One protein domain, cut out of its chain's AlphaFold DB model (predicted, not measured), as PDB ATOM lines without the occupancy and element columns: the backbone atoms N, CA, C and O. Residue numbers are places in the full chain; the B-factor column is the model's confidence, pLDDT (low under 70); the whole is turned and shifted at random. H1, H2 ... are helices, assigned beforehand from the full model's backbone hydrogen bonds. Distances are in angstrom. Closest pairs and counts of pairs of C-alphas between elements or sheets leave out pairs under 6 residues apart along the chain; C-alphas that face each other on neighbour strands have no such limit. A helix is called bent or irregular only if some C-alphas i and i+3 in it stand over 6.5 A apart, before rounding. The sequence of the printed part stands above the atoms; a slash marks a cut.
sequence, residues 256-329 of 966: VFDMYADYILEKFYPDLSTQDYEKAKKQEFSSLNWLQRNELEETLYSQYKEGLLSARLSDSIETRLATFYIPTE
ATOM      1  N   VAL A 256     -17.117  47.241 -47.077       88.62
ATOM      2  CA  VAL A 256     -17.407  46.357 -48.225       88.62
ATOM      3  C   VAL A 256     -18.834  45.806 -48.178       88.62
ATOM      4  O   VAL A 256     -19.518  45.809 -49.198       88.62
ATOM      5  N   PHE A 257     -19.305  45.387 -47.003       89.69
ATOM      6  CA  PHE A 257     -20.690  44.971 -46.774       89.69
ATOM      7  C   PHE A 257     -21.683  46.098 -47.078       89.69
ATOM      8  O   PHE A 257     -22.687  45.869 -47.746       89.69
ATOM      9  N   ASP A 258     -21.397  47.316 -46.614       88.19
ATOM     10  CA  ASP A 258     -22.295  48.461 -46.748       88.19
ATOM     11  C   ASP A 258     -22.407  48.919 -48.210       88.19
ATOM     12  O   ASP A 258     -23.509  49.078 -48.728       88.19
ATOM     13  N   MET A 259     -21.276  48.987 -48.921       89.06
ATOM     14  CA  MET A 259     -21.236  49.264 -50.361       89.06
ATOM     15  C   MET A 259     -21.879  48.152 -51.203       89.06
ATOM     16  O   MET A 259     -22.507  48.438 -52.221       89.06
ATOM     17  N   TYR A 260     -21.747  46.885 -50.793       89.50
ATOM     18  CA  TYR A 260     -22.456  45.774 -51.429       89.50
ATOM     19  C   TYR A 260     -23.971  45.897 -51.225       89.50
ATOM     20  O   TYR A 260     -24.726  45.753 -52.185       89.50
ATOM     21  N   ALA A 261     -24.423  46.207 -50.008       86.88
ATOM     22  CA  ALA A 261     -25.836  46.406 -49.706       86.88
ATOM     23  C   ALA A 261     -26.423  47.593 -50.489       86.88
ATOM     24  O   ALA A 261     -27.464  47.436 -51.125       86.88
ATOM     25  N   ASP A 262     -25.728  48.731 -50.533       88.56
ATOM     26  CA  ASP A 262     -26.126  49.900 -51.327       88.56
ATOM     27  C   ASP A 262     -26.188  49.579 -52.835       88.56
ATOM     28  O   ASP A 262     -27.128  49.989 -53.514       88.56
ATOM     29  N   TYR A 263     -25.253  48.780 -53.366       88.06
ATOM     30  CA  TYR A 263     -25.281  48.313 -54.761       88.06
ATOM     31  C   TYR A 263     -26.439  47.344 -55.051       88.06
ATOM     32  O   TYR A 263     -27.039  47.399 -56.127       88.06
ATOM     33  N   ILE A 264     -26.787  46.460 -54.110       86.38
ATOM     34  CA  ILE A 264     -27.968  45.591 -54.223       86.38
ATOM     35  C   ILE A 264     -29.255  46.429 -54.192       86.38
ATOM     36  O   ILE A 264     -30.157  46.173 -54.993       86.38
ATOM     37  N   LEU A 265     -29.325  47.464 -53.348       86.88
ATOM     38  CA  LEU A 265     -30.448  48.404 -53.321       86.88
ATOM     39  C   LEU A 265     -30.572  49.181 -54.642       86.88
ATOM     40  O   LEU A 265     -31.641  49.146 -55.246       86.88
ATOM     41  N   GLU A 266     -29.487  49.774 -55.156       85.56
ATOM     42  CA  GLU A 266     -29.468  50.468 -56.459       85.56
ATOM     43  C   GLU A 266     -29.949  49.555 -57.603       85.56
ATOM     44  O   GLU A 266     -30.714  49.966 -58.475       85.56
ATOM     45  N   LYS A 267     -29.503  48.295 -57.598       84.81
ATOM     46  CA  LYS A 267     -29.724  47.342 -58.691       84.81
ATOM     47  C   LYS A 267     -31.125  46.734 -58.724       84.81
ATOM     48  O   LYS A 267     -31.617  46.441 -59.813       84.81
ATOM     49  N   PHE A 268     -31.729  46.479 -57.564       82.00
ATOM     50  CA  PHE A 268     -33.015  45.777 -57.463       82.00
ATOM     51  C   PHE A 268     -34.183  46.679 -57.036       82.00
ATOM     52  O   PHE A 268     -35.332  46.310 -57.267       82.00
ATOM     53  N   TYR A 269     -33.907  47.866 -56.486       84.56
ATOM     54  CA  TYR A 269     -34.909  48.841 -56.045       84.56
ATOM     55  C   TYR A 269     -34.578  50.258 -56.569       84.56
ATOM     56  O   TYR A 269     -34.374  51.174 -55.772       84.56
ATOM     57  N   PRO A 270     -34.522  50.474 -57.901       76.62
ATOM     58  CA  PRO A 270     -34.048  51.730 -58.498       76.62
ATOM     59  C   PRO A 270     -34.915  52.963 -58.177       76.62
ATOM     60  O   PRO A 270     -34.434  54.087 -58.303       76.62
ATOM     61  N   ASP A 271     -36.163  52.771 -57.739       81.88
ATOM     62  CA  ASP A 271     -37.061  53.846 -57.289       81.88
ATOM     63  C   ASP A 271     -36.829  54.265 -55.817       81.88
ATOM     64  O   ASP A 271     -37.449  55.214 -55.332       81.88
ATOM     65  N   LEU A 272     -35.960  53.564 -55.072       83.75
ATOM     66  CA  LEU A 272     -35.654  53.865 -53.670       83.75
ATOM     67  C   LEU A 272     -34.647  55.020 -53.559       83.75
ATOM     68  O   LEU A 272     -33.576  54.993 -54.166       83.75
ATOM     69  N   SER A 273     -34.948  56.014 -52.718       83.69
ATOM     70  CA  SER A 273     -34.030  57.132 -52.482       83.69
ATOM     71  C   SER A 273     -32.780  56.686 -51.714       83.69
ATOM     72  O   SER A 273     -32.860  55.924 -50.748       83.69
ATOM     73  N   THR A 274     -31.613  57.227 -52.073       79.81
ATOM     74  CA  THR A 274     -30.350  56.975 -51.352       79.81
ATOM     75  C   THR A 274     -30.373  57.476 -49.903       79.81
ATOM     76  O   THR A 274     -29.595  57.004 -49.079       79.81
ATOM     77  N   GLN A 275     -31.300  58.376 -49.546       80.88
ATOM     78  CA  GLN A 275     -31.517  58.818 -48.161       80.88
ATOM     79  C   GLN A 275     -32.258  57.768 -47.311       80.88
ATOM     80  O   GLN A 275     -32.224  57.828 -46.081       80.88
ATOM     81  N   ASP A 276     -32.909  56.790 -47.946       85.19
ATOM     82  CA  ASP A 276     -33.639  55.704 -47.287       85.19
ATOM     83  C   ASP A 276     -32.850  54.386 -47.228       85.19
ATOM     84  O   ASP A 276     -33.237  53.489 -46.479       85.19
ATOM     85  N   TYR A 277     -31.709  54.277 -47.926       87.12
ATOM     86  CA  TYR A 277     -30.849  53.081 -47.907       87.12
ATOM     87  C   TYR A 277     -30.438  52.698 -46.476       87.12
ATOM     88  O   TYR A 277     -30.527  51.537 -46.091       87.12
ATOM     89  N   GLU A 278     -30.099  53.679 -45.636       82.06
ATOM     90  CA  GLU A 278     -29.798  53.465 -44.212       82.06
ATOM     91  C   GLU A 278     -30.961  52.853 -43.414       82.06
ATOM     92  O   GLU A 278     -30.729  52.148 -42.431       82.06
ATOM     93  N   LYS A 279     -32.213  53.118 -43.806       82.62
ATOM     94  CA  LYS A 279     -33.405  52.532 -43.174       82.62
ATOM     95  C   LYS A 279     -33.629  51.115 -43.693       82.62
ATOM     96  O   LYS A 279     -33.850  50.219 -42.884       82.62
ATOM     97  N   ALA A 280     -33.496  50.906 -45.005       81.62
ATOM     98  CA  ALA A 280     -33.617  49.595 -45.643       81.62
ATOM     99  C   ALA A 280     -32.567  48.603 -45.108       81.62
ATOM    100  O   ALA A 280     -32.931  47.538 -44.615       81.62
ATOM    101  N   LYS A 281     -31.283  48.995 -45.076       85.94
ATOM    102  CA  LYS A 281     -30.192  48.207 -44.473       85.94
ATOM    103  C   LYS A 281     -30.477  47.868 -43.005       85.94
ATOM    104  O   LYS A 281     -30.265  46.735 -42.583       85.94
ATOM    105  N   LYS A 282     -30.994  48.820 -42.219       82.12
ATOM    106  CA  LYS A 282     -31.355  48.571 -40.811       82.12
ATOM    107  C   LYS A 282     -32.571  47.667 -40.648       82.12
ATOM    108  O   LYS A 282     -32.603  46.935 -39.671       82.12
ATOM    109  N   GLN A 283     -33.539  47.693 -41.563       82.75
ATOM    110  CA  GLN A 283     -34.690  46.787 -41.538       82.75
ATOM    111  C   GLN A 283     -34.275  45.357 -41.896       82.75
ATOM    112  O   GLN A 283     -34.460  44.463 -41.074       82.75
ATOM    113  N   GLU A 284     -33.647  45.159 -43.056       81.25
ATOM    114  CA  GLU A 284     -33.247  43.838 -43.564       81.25
ATOM    115  C   GLU A 284     -32.299  43.118 -42.589       81.25
ATOM    116  O   GLU A 284     -32.545  41.993 -42.154       81.25
ATOM    117  N   PHE A 285     -31.249  43.815 -42.144       82.19
ATOM    118  CA  PHE A 285     -30.217  43.243 -41.280       82.19
ATOM    119  C   PHE A 285     -30.519  43.363 -39.774       82.19
ATOM    120  O   PHE A 285     -29.663  43.020 -38.960       82.19
ATOM    121  N   SER A 286     -31.727  43.800 -39.380       76.31
ATOM    122  CA  SER A 286     -32.155  43.861 -37.962       76.31
ATOM    123  C   SER A 286     -32.226  42.491 -37.285       76.31
ATOM    124  O   SER A 286     -32.079  42.394 -36.068       76.31
ATOM    125  N   SER A 287     -32.468  41.441 -38.071       76.62
ATOM    126  CA  SER A 287     -32.648  40.067 -37.594       76.62
ATOM    127  C   SER A 287     -31.335  39.292 -37.426       76.62
ATOM    128  O   SER A 287     -31.333  38.230 -36.803       76.62
ATOM    129  N   LEU A 288     -30.216  39.813 -37.948       82.75
ATOM    130  CA  LEU A 288     -28.906  39.172 -37.841       82.75
ATOM    131  C   LEU A 288     -28.279  39.438 -36.472       82.75
ATOM    132  O   LEU A 288     -28.131  40.586 -36.049       82.75
ATOM    133  N   ASN A 289     -27.824  38.379 -35.803       82.75
ATOM    134  CA  ASN A 289     -26.981  38.541 -34.623       82.75
ATOM    135  C   ASN A 289     -25.552  38.984 -35.015       82.75
ATOM    136  O   ASN A 289     -25.143  38.903 -36.176       82.75
ATOM    137  N   TRP A 290     -24.776  39.445 -34.027       78.12
ATOM    138  CA  TRP A 290     -23.403  39.927 -34.228       78.12
ATOM    139  C   TRP A 290     -22.502  38.933 -34.990       78.12
ATOM    140  O   TRP A 290     -21.718  39.370 -35.832       78.12
ATOM    141  N   LEU A 291     -22.617  37.626 -34.719       82.88
ATOM    142  CA  LEU A 291     -21.772  36.598 -35.329       82.88
ATOM    143  C   LEU A 291     -22.120  36.437 -36.808       82.88
ATOM    144  O   LEU A 291     -21.253  36.610 -37.655       82.88
ATOM    145  N   GLN A 292     -23.402  36.215 -37.109       84.31
ATOM    146  CA  GLN A 292     -23.913  36.055 -38.477       84.31
ATOM    147  C   GLN A 292     -23.578  37.269 -39.348       84.31
ATOM    148  O   GLN A 292     -23.191  37.133 -40.507       84.31
ATOM    149  N   ARG A 293     -23.686  38.476 -38.775       84.31
ATOM    150  CA  ARG A 293     -23.289  39.711 -39.450       84.31
ATOM    151  C   ARG A 293     -21.780  39.759 -39.714       84.31
ATOM    152  O   ARG A 293     -21.387  40.104 -40.821       84.31
ATOM    153  N   ASN A 294     -20.940  39.400 -38.742       83.88
ATOM    154  CA  ASN A 294     -19.482  39.404 -38.913       83.88
ATOM    155  C   ASN A 294     -19.013  38.317 -39.904       83.88
ATOM    156  O   ASN A 294     -18.075  38.546 -40.662       83.88
ATOM    157  N   GLU A 295     -19.655  37.148 -39.921       86.31
ATOM    158  CA  GLU A 295     -19.415  36.080 -40.903       86.31
ATOM    159  C   GLU A 295     -19.776  36.543 -42.323       86.31
ATOM    160  O   GLU A 295     -19.014  36.309 -43.263       86.31
ATOM    161  N   LEU A 296     -20.892  37.261 -42.481       85.81
ATOM    162  CA  LEU A 296     -21.322  37.838 -43.757       85.81
ATOM    163  C   LEU A 296     -20.403  38.988 -44.219       85.81
ATOM    164  O   LEU A 296     -20.041  39.046 -45.393       85.81
ATOM    165  N   GLU A 297     -19.966  39.854 -43.298       89.44
ATOM    166  CA  GLU A 297     -18.985  40.925 -43.540       89.44
ATOM    167  C   GLU A 297     -17.613  40.366 -43.994       89.44
ATOM    168  O   GLU A 297     -17.029  40.885 -44.947       89.44
ATOM    169  N   GLU A 298     -17.107  39.280 -43.389       86.81
ATOM    170  CA  GLU A 298     -15.887  38.587 -43.864       86.81
ATOM    171  C   GLU A 298     -16.114  37.864 -45.207       86.81
ATOM    172  O   GLU A 298     -15.268  37.933 -46.100       86.81
ATOM    173  N   THR A 299     -17.264  37.202 -45.393       88.38
ATOM    174  CA  THR A 299     -17.568  36.437 -46.619       88.38
ATOM    175  C   THR A 299     -17.649  37.342 -47.849       88.38
ATOM    176  O   THR A 299     -17.057  37.025 -48.881       88.38
ATOM    177  N   LEU A 300     -18.317  38.498 -47.746       88.62
ATOM    178  CA  LEU A 300     -18.351  39.490 -48.827       88.62
ATOM    179  C   LEU A 300     -16.959  40.069 -49.118       88.62
ATOM    180  O   LEU A 300     -16.636  40.322 -50.279       88.62
ATOM    181  N   TYR A 301     -16.105  40.228 -48.100       89.69
ATOM    182  CA  TYR A 301     -14.720  40.644 -48.320       89.69
ATOM    183  C   TYR A 301     -13.884  39.575 -49.044       89.69
ATOM    184  O   TYR A 301     -13.067  39.928 -49.899       89.69
ATOM    185  N   SER A 302     -14.111  38.285 -48.771       87.31
ATOM    186  CA  SER A 302     -13.486  37.189 -49.527       87.31
ATOM    187  C   SER A 302     -13.968  37.171 -50.983       87.31
ATOM    188  O   SER A 302     -13.155  37.180 -51.902       87.31
ATOM    189  N   GLN A 303     -15.278  37.306 -51.222       87.19
ATOM    190  CA  GLN A 303     -15.840  37.389 -52.579       87.19
ATOM    191  C   GLN A 303     -15.327  38.604 -53.372       87.19
ATOM    192  O   GLN A 303     -15.080  38.493 -54.573       87.19
ATOM    193  N   TYR A 304     -15.111  39.748 -52.713       89.50
ATOM    194  CA  TYR A 304     -14.413  40.895 -53.301       89.50
ATOM    195  C   TYR A 304     -12.963  40.538 -53.672       89.50
ATOM    196  O   TYR A 304     -12.549  40.732 -54.813       89.50
ATOM    197  N   LYS A 305     -12.208  39.958 -52.729       86.00
ATOM    198  CA  LYS A 305     -10.814  39.508 -52.910       86.00
ATOM    199  C   LYS A 305     -10.630  38.486 -54.034       86.00
ATOM    200  O   LYS A 305      -9.590  38.492 -54.683       86.00
ATOM    201  N   GLU A 306     -11.616  37.621 -54.237       87.75
ATOM    202  CA  GLU A 306     -11.632  36.551 -55.238       87.75
ATOM    203  C   GLU A 306     -12.151  37.019 -56.613       87.75
ATOM    204  O   GLU A 306     -12.176  36.235 -57.559       87.75
ATOM    205  N   GLY A 307     -12.562  38.288 -56.750       84.19
ATOM    206  CA  GLY A 307     -13.103  38.835 -58.000       84.19
ATOM    207  C   GLY A 307     -14.509  38.332 -58.352       84.19
ATOM    208  O   GLY A 307     -14.925  38.426 -59.505       84.19
ATOM    209  N   LEU A 308     -15.244  37.793 -57.374       84.31
ATOM    210  CA  LEU A 308     -16.594  37.238 -57.544       84.31
ATOM    211  C   LEU A 308     -17.695  38.313 -57.492       84.31
ATOM    212  O   LEU A 308     -18.833  38.055 -57.888       84.31
ATOM    213  N   LEU A 309     -17.370  39.526 -57.030       87.69
ATOM    214  CA  LEU A 309     -18.242  40.696 -57.149       87.69
ATOM    215  C   LEU A 309     -18.137  41.326 -58.549       87.69
ATOM    216  O   LEU A 309     -17.097  41.291 -59.203       87.69
ATOM    217  N   SER A 310     -19.227  41.939 -59.015       85.62
ATOM    218  CA  SER A 310     -19.272  42.592 -60.330       85.62
ATOM    219  C   SER A 310     -18.292  43.763 -60.424       85.62
ATOM    220  O   SER A 310     -18.328  44.624 -59.546       85.62
ATOM    221  N   ALA A 311     -17.538  43.859 -61.527       82.44
ATOM    222  CA  ALA A 311     -16.485  44.861 -61.756       82.44
ATOM    223  C   ALA A 311     -16.823  46.273 -61.237       82.44
ATOM    224  O   ALA A 311     -16.151  46.741 -60.333       82.44
ATOM    225  N   ARG A 312     -17.946  46.885 -61.658       85.94
ATOM    226  CA  ARG A 312     -18.372  48.229 -61.194       85.94
ATOM    227  C   ARG A 312     -18.393  48.394 -59.660       85.94
ATOM    228  O   ARG A 312     -18.100  49.479 -59.166       85.94
ATOM    229  N   LEU A 313     -18.780  47.356 -58.915       87.19
ATOM    230  CA  LEU A 313     -18.752  47.370 -57.448       87.19
ATOM    231  C   LEU A 313     -17.320  47.173 -56.930       87.19
ATOM    232  O   LEU A 313     -16.904  47.898 -56.033       87.19
ATOM    233  N   SER A 314     -16.558  46.246 -57.514       86.69
ATOM    234  CA  SER A 314     -15.150  46.014 -57.173       86.69
ATOM    235  C   SER A 314     -14.291  47.269 -57.380       86.69
ATOM    236  O   SER A 314     -13.607  47.677 -56.448       86.69
ATOM    237  N   ASP A 315     -14.410  47.944 -58.526       85.75
ATOM    238  CA  ASP A 315     -13.718  49.200 -58.855       85.75
ATOM    239  C   ASP A 315     -14.073  50.315 -57.848       85.75
ATOM    240  O   ASP A 315     -13.230  51.116 -57.434       85.75
ATOM    241  N   SER A 316     -15.343  50.364 -57.425       84.94
ATOM    242  CA  SER A 316     -15.833  51.329 -56.438       84.94
ATOM    243  C   SER A 316     -15.286  51.036 -55.037       84.94
ATOM    244  O   SER A 316     -14.826  51.959 -54.361       84.94
ATOM    245  N   ILE A 317     -15.277  49.766 -54.615       89.00
ATOM    246  CA  ILE A 317     -14.677  49.320 -53.349       89.00
ATOM    247  C   ILE A 317     -13.172  49.607 -53.352       89.00
ATOM    248  O   ILE A 317     -12.665  50.155 -52.375       89.00
ATOM    249  N   GLU A 318     -12.459  49.297 -54.437       87.44
ATOM    250  CA  GLU A 318     -11.028  49.577 -54.570       87.44
ATOM    251  C   GLU A 318     -10.758  51.079 -54.443       87.44
ATOM    252  O   GLU A 318      -9.963  51.491 -53.597       87.44
ATOM    253  N   THR A 319     -11.512  51.912 -55.166       87.62
ATOM    254  CA  THR A 319     -11.444  53.380 -55.056       87.62
ATOM    255  C   THR A 319     -11.709  53.863 -53.623       87.62
ATOM    256  O   THR A 319     -11.021  54.757 -53.130       87.62
ATOM    257  N   ARG A 320     -12.680  53.266 -52.913       86.69
ATOM    258  CA  ARG A 320     -13.034  53.648 -51.535       86.69
ATOM    259  C   ARG A 320     -12.004  53.198 -50.495       86.69
ATOM    260  O   ARG A 320     -11.854  53.882 -49.475       86.69
ATOM    261  N   LEU A 321     -11.335  52.069 -50.734       88.56
ATOM    262  CA  LEU A 321     -10.323  51.472 -49.859       88.56
ATOM    263  C   LEU A 321      -8.889  51.925 -50.177       88.56
ATOM    264  O   LEU A 321      -8.017  51.740 -49.333       88.56
ATOM    265  N   ALA A 322      -8.633  52.558 -51.326       83.38
ATOM    266  CA  ALA A 322      -7.304  53.030 -51.732       83.38
ATOM    267  C   ALA A 322      -6.635  53.974 -50.710       83.38
ATOM    268  O   ALA A 322      -5.411  54.003 -50.602       83.38
ATOM    269  N   THR A 323      -7.424  54.716 -49.924       77.69
ATOM    270  CA  THR A 323      -6.938  55.594 -48.842       77.69
ATOM    271  C   THR A 323      -7.141  55.005 -47.438       77.69
ATOM    272  O   THR A 323      -7.024  55.726 -46.447       77.69
ATOM    273  N   PHE A 324      -7.518  53.728 -47.316       84.00
ATOM    274  CA  PHE A 324      -7.889  53.107 -46.044       84.00
ATOM    275  C   PHE A 324      -6.711  52.331 -45.438       84.00
ATOM    276  O   PHE A 324      -6.472  51.164 -45.757       84.00
ATOM    277  N   TYR A 325      -5.962  52.984 -44.545       83.12
ATOM    278  CA  TYR A 325      -4.800  52.371 -43.903       83.12
ATOM    279  C   TYR A 325      -5.184  51.232 -42.944       83.12
ATOM    280  O   TYR A 325      -5.981  51.394 -42.017       83.12
ATOM    281  N   ILE A 326      -4.533  50.084 -43.140       83.62
ATOM    282  CA  ILE A 326      -4.502  48.953 -42.213       83.62
ATOM    283  C   ILE A 326      -3.024  48.582 -42.036       83.62
ATOM    284  O   ILE A 326      -2.354  48.389 -43.053       83.62
ATOM    285  N   PRO A 327      -2.510  48.431 -40.802       84.44
ATOM    286  CA  PRO A 327      -1.143  47.960 -40.584       84.44
ATOM    287  C   PRO A 327      -0.849  46.636 -41.309       84.44
ATOM    288  O   PRO A 327      -1.738  45.793 -41.463       84.44
ATOM    289  N   THR A 328       0.400  46.375 -41.690       83.62
ATOM    290  CA  THR A 328       0.827  45.063 -42.219       83.62
ATOM    291  C   THR A 328       1.021  44.045 -41.085       83.62
ATOM    292  O   THR A 328       1.037  44.410 -39.910       83.62
ATOM    293  N   GLU A 329       1.063  42.742 -41.396       81.38
ATOM    294  CA  GLU A 329       1.301  41.710 -40.358       81.38
ATOM    295  C   GLU A 329       2.723  41.866 -39.800       81.38
ATOM    296  O   GLU A 329       2.916  41.910 -38.590       81.38
TER     297      GLU A 329
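What this domain is: This is residues 256 to 329 of the 966 residues of an uncharacterized protein of viral metagenome (UniProt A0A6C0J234). Three helices, H1, H2 and H3, make the sides of a loose triangular frame: H2 and H3 are the two legs of an arch, and H1 runs as a crossbar between them. H4 packs on H1 from outside the frame, and residues 322 to 329 stick out as a tail that adds to the length. The printed part has 74 residues with four named helices, in the order H1, H2, H3, H4, and no named strand; its class is all helix, with mostly crossed packing. It is only just compact, close to loose, with a radius of gyration of the C-alphas of 13.4 A and spans of 40 by 29 by 22 A.

Where its parts are: Find C-alpha 256 at (-17.407, 46.357, -48.225); from there H1, residues 256 to 268, runs 18.1 A to C-alpha 268 at (-33.015, 45.777, -57.463). After a link of 8 residues, H2, residues 277 to 287, covers 16.7 A; it is irregular, with C-alphas 284 and 287 standing 7.1 A apart. H3, residues 290 to 305, is the longest helix by residues, 22.5 A from first to last C-alpha. H4, residues 311 to 321, measures 14.9 A and ends at C-alpha 321, at (-10.323, 51.472, -49.859).

How they stand to each other: Begin at H1, the hub, which touches the three other helices. Look at its residues 256 to 260, which alone touch H3: the closest C-alphas, those of Phe 257 and Glu 297, are 5.5 A apart, and the lines are about perpendicular at 80 degrees. H1 touches H4 with Val 256 and Ile 317 as the closest C-alphas, 6.5 A apart; they run opposite ways at a steep tilt of 35.4 degrees, only just beyond shallow. With residues 261 to 265 alone H1 only just touches H2, with 3 pairs of C-alphas within 8 A; the closest are those of Asp 262 and Tyr 277, 6.6 A apart. H2 and H3 are close but not clearly touching, with the C-alphas of Phe 285 and Arg 293 closest at 8.0 A. H2 and H4 are apart. Every O i to N i+4 pair is within hydrogen-bond range in H1, H3 and H4, and 6 of 7 are in H2.

The domain as a whole: The C-alphas farthest apart are those of Asp 271 and Glu 329, at 43.7 A. Residues 322 to 329 stand free; without them the body spans 29 by 29 by 18 A. The links H2 to H3 and H3 to H4 are tight, H1 to H2 is short, and the printed part has no cut. The mean pLDDT of the printed part is 84.8, and no printed residue is under 70.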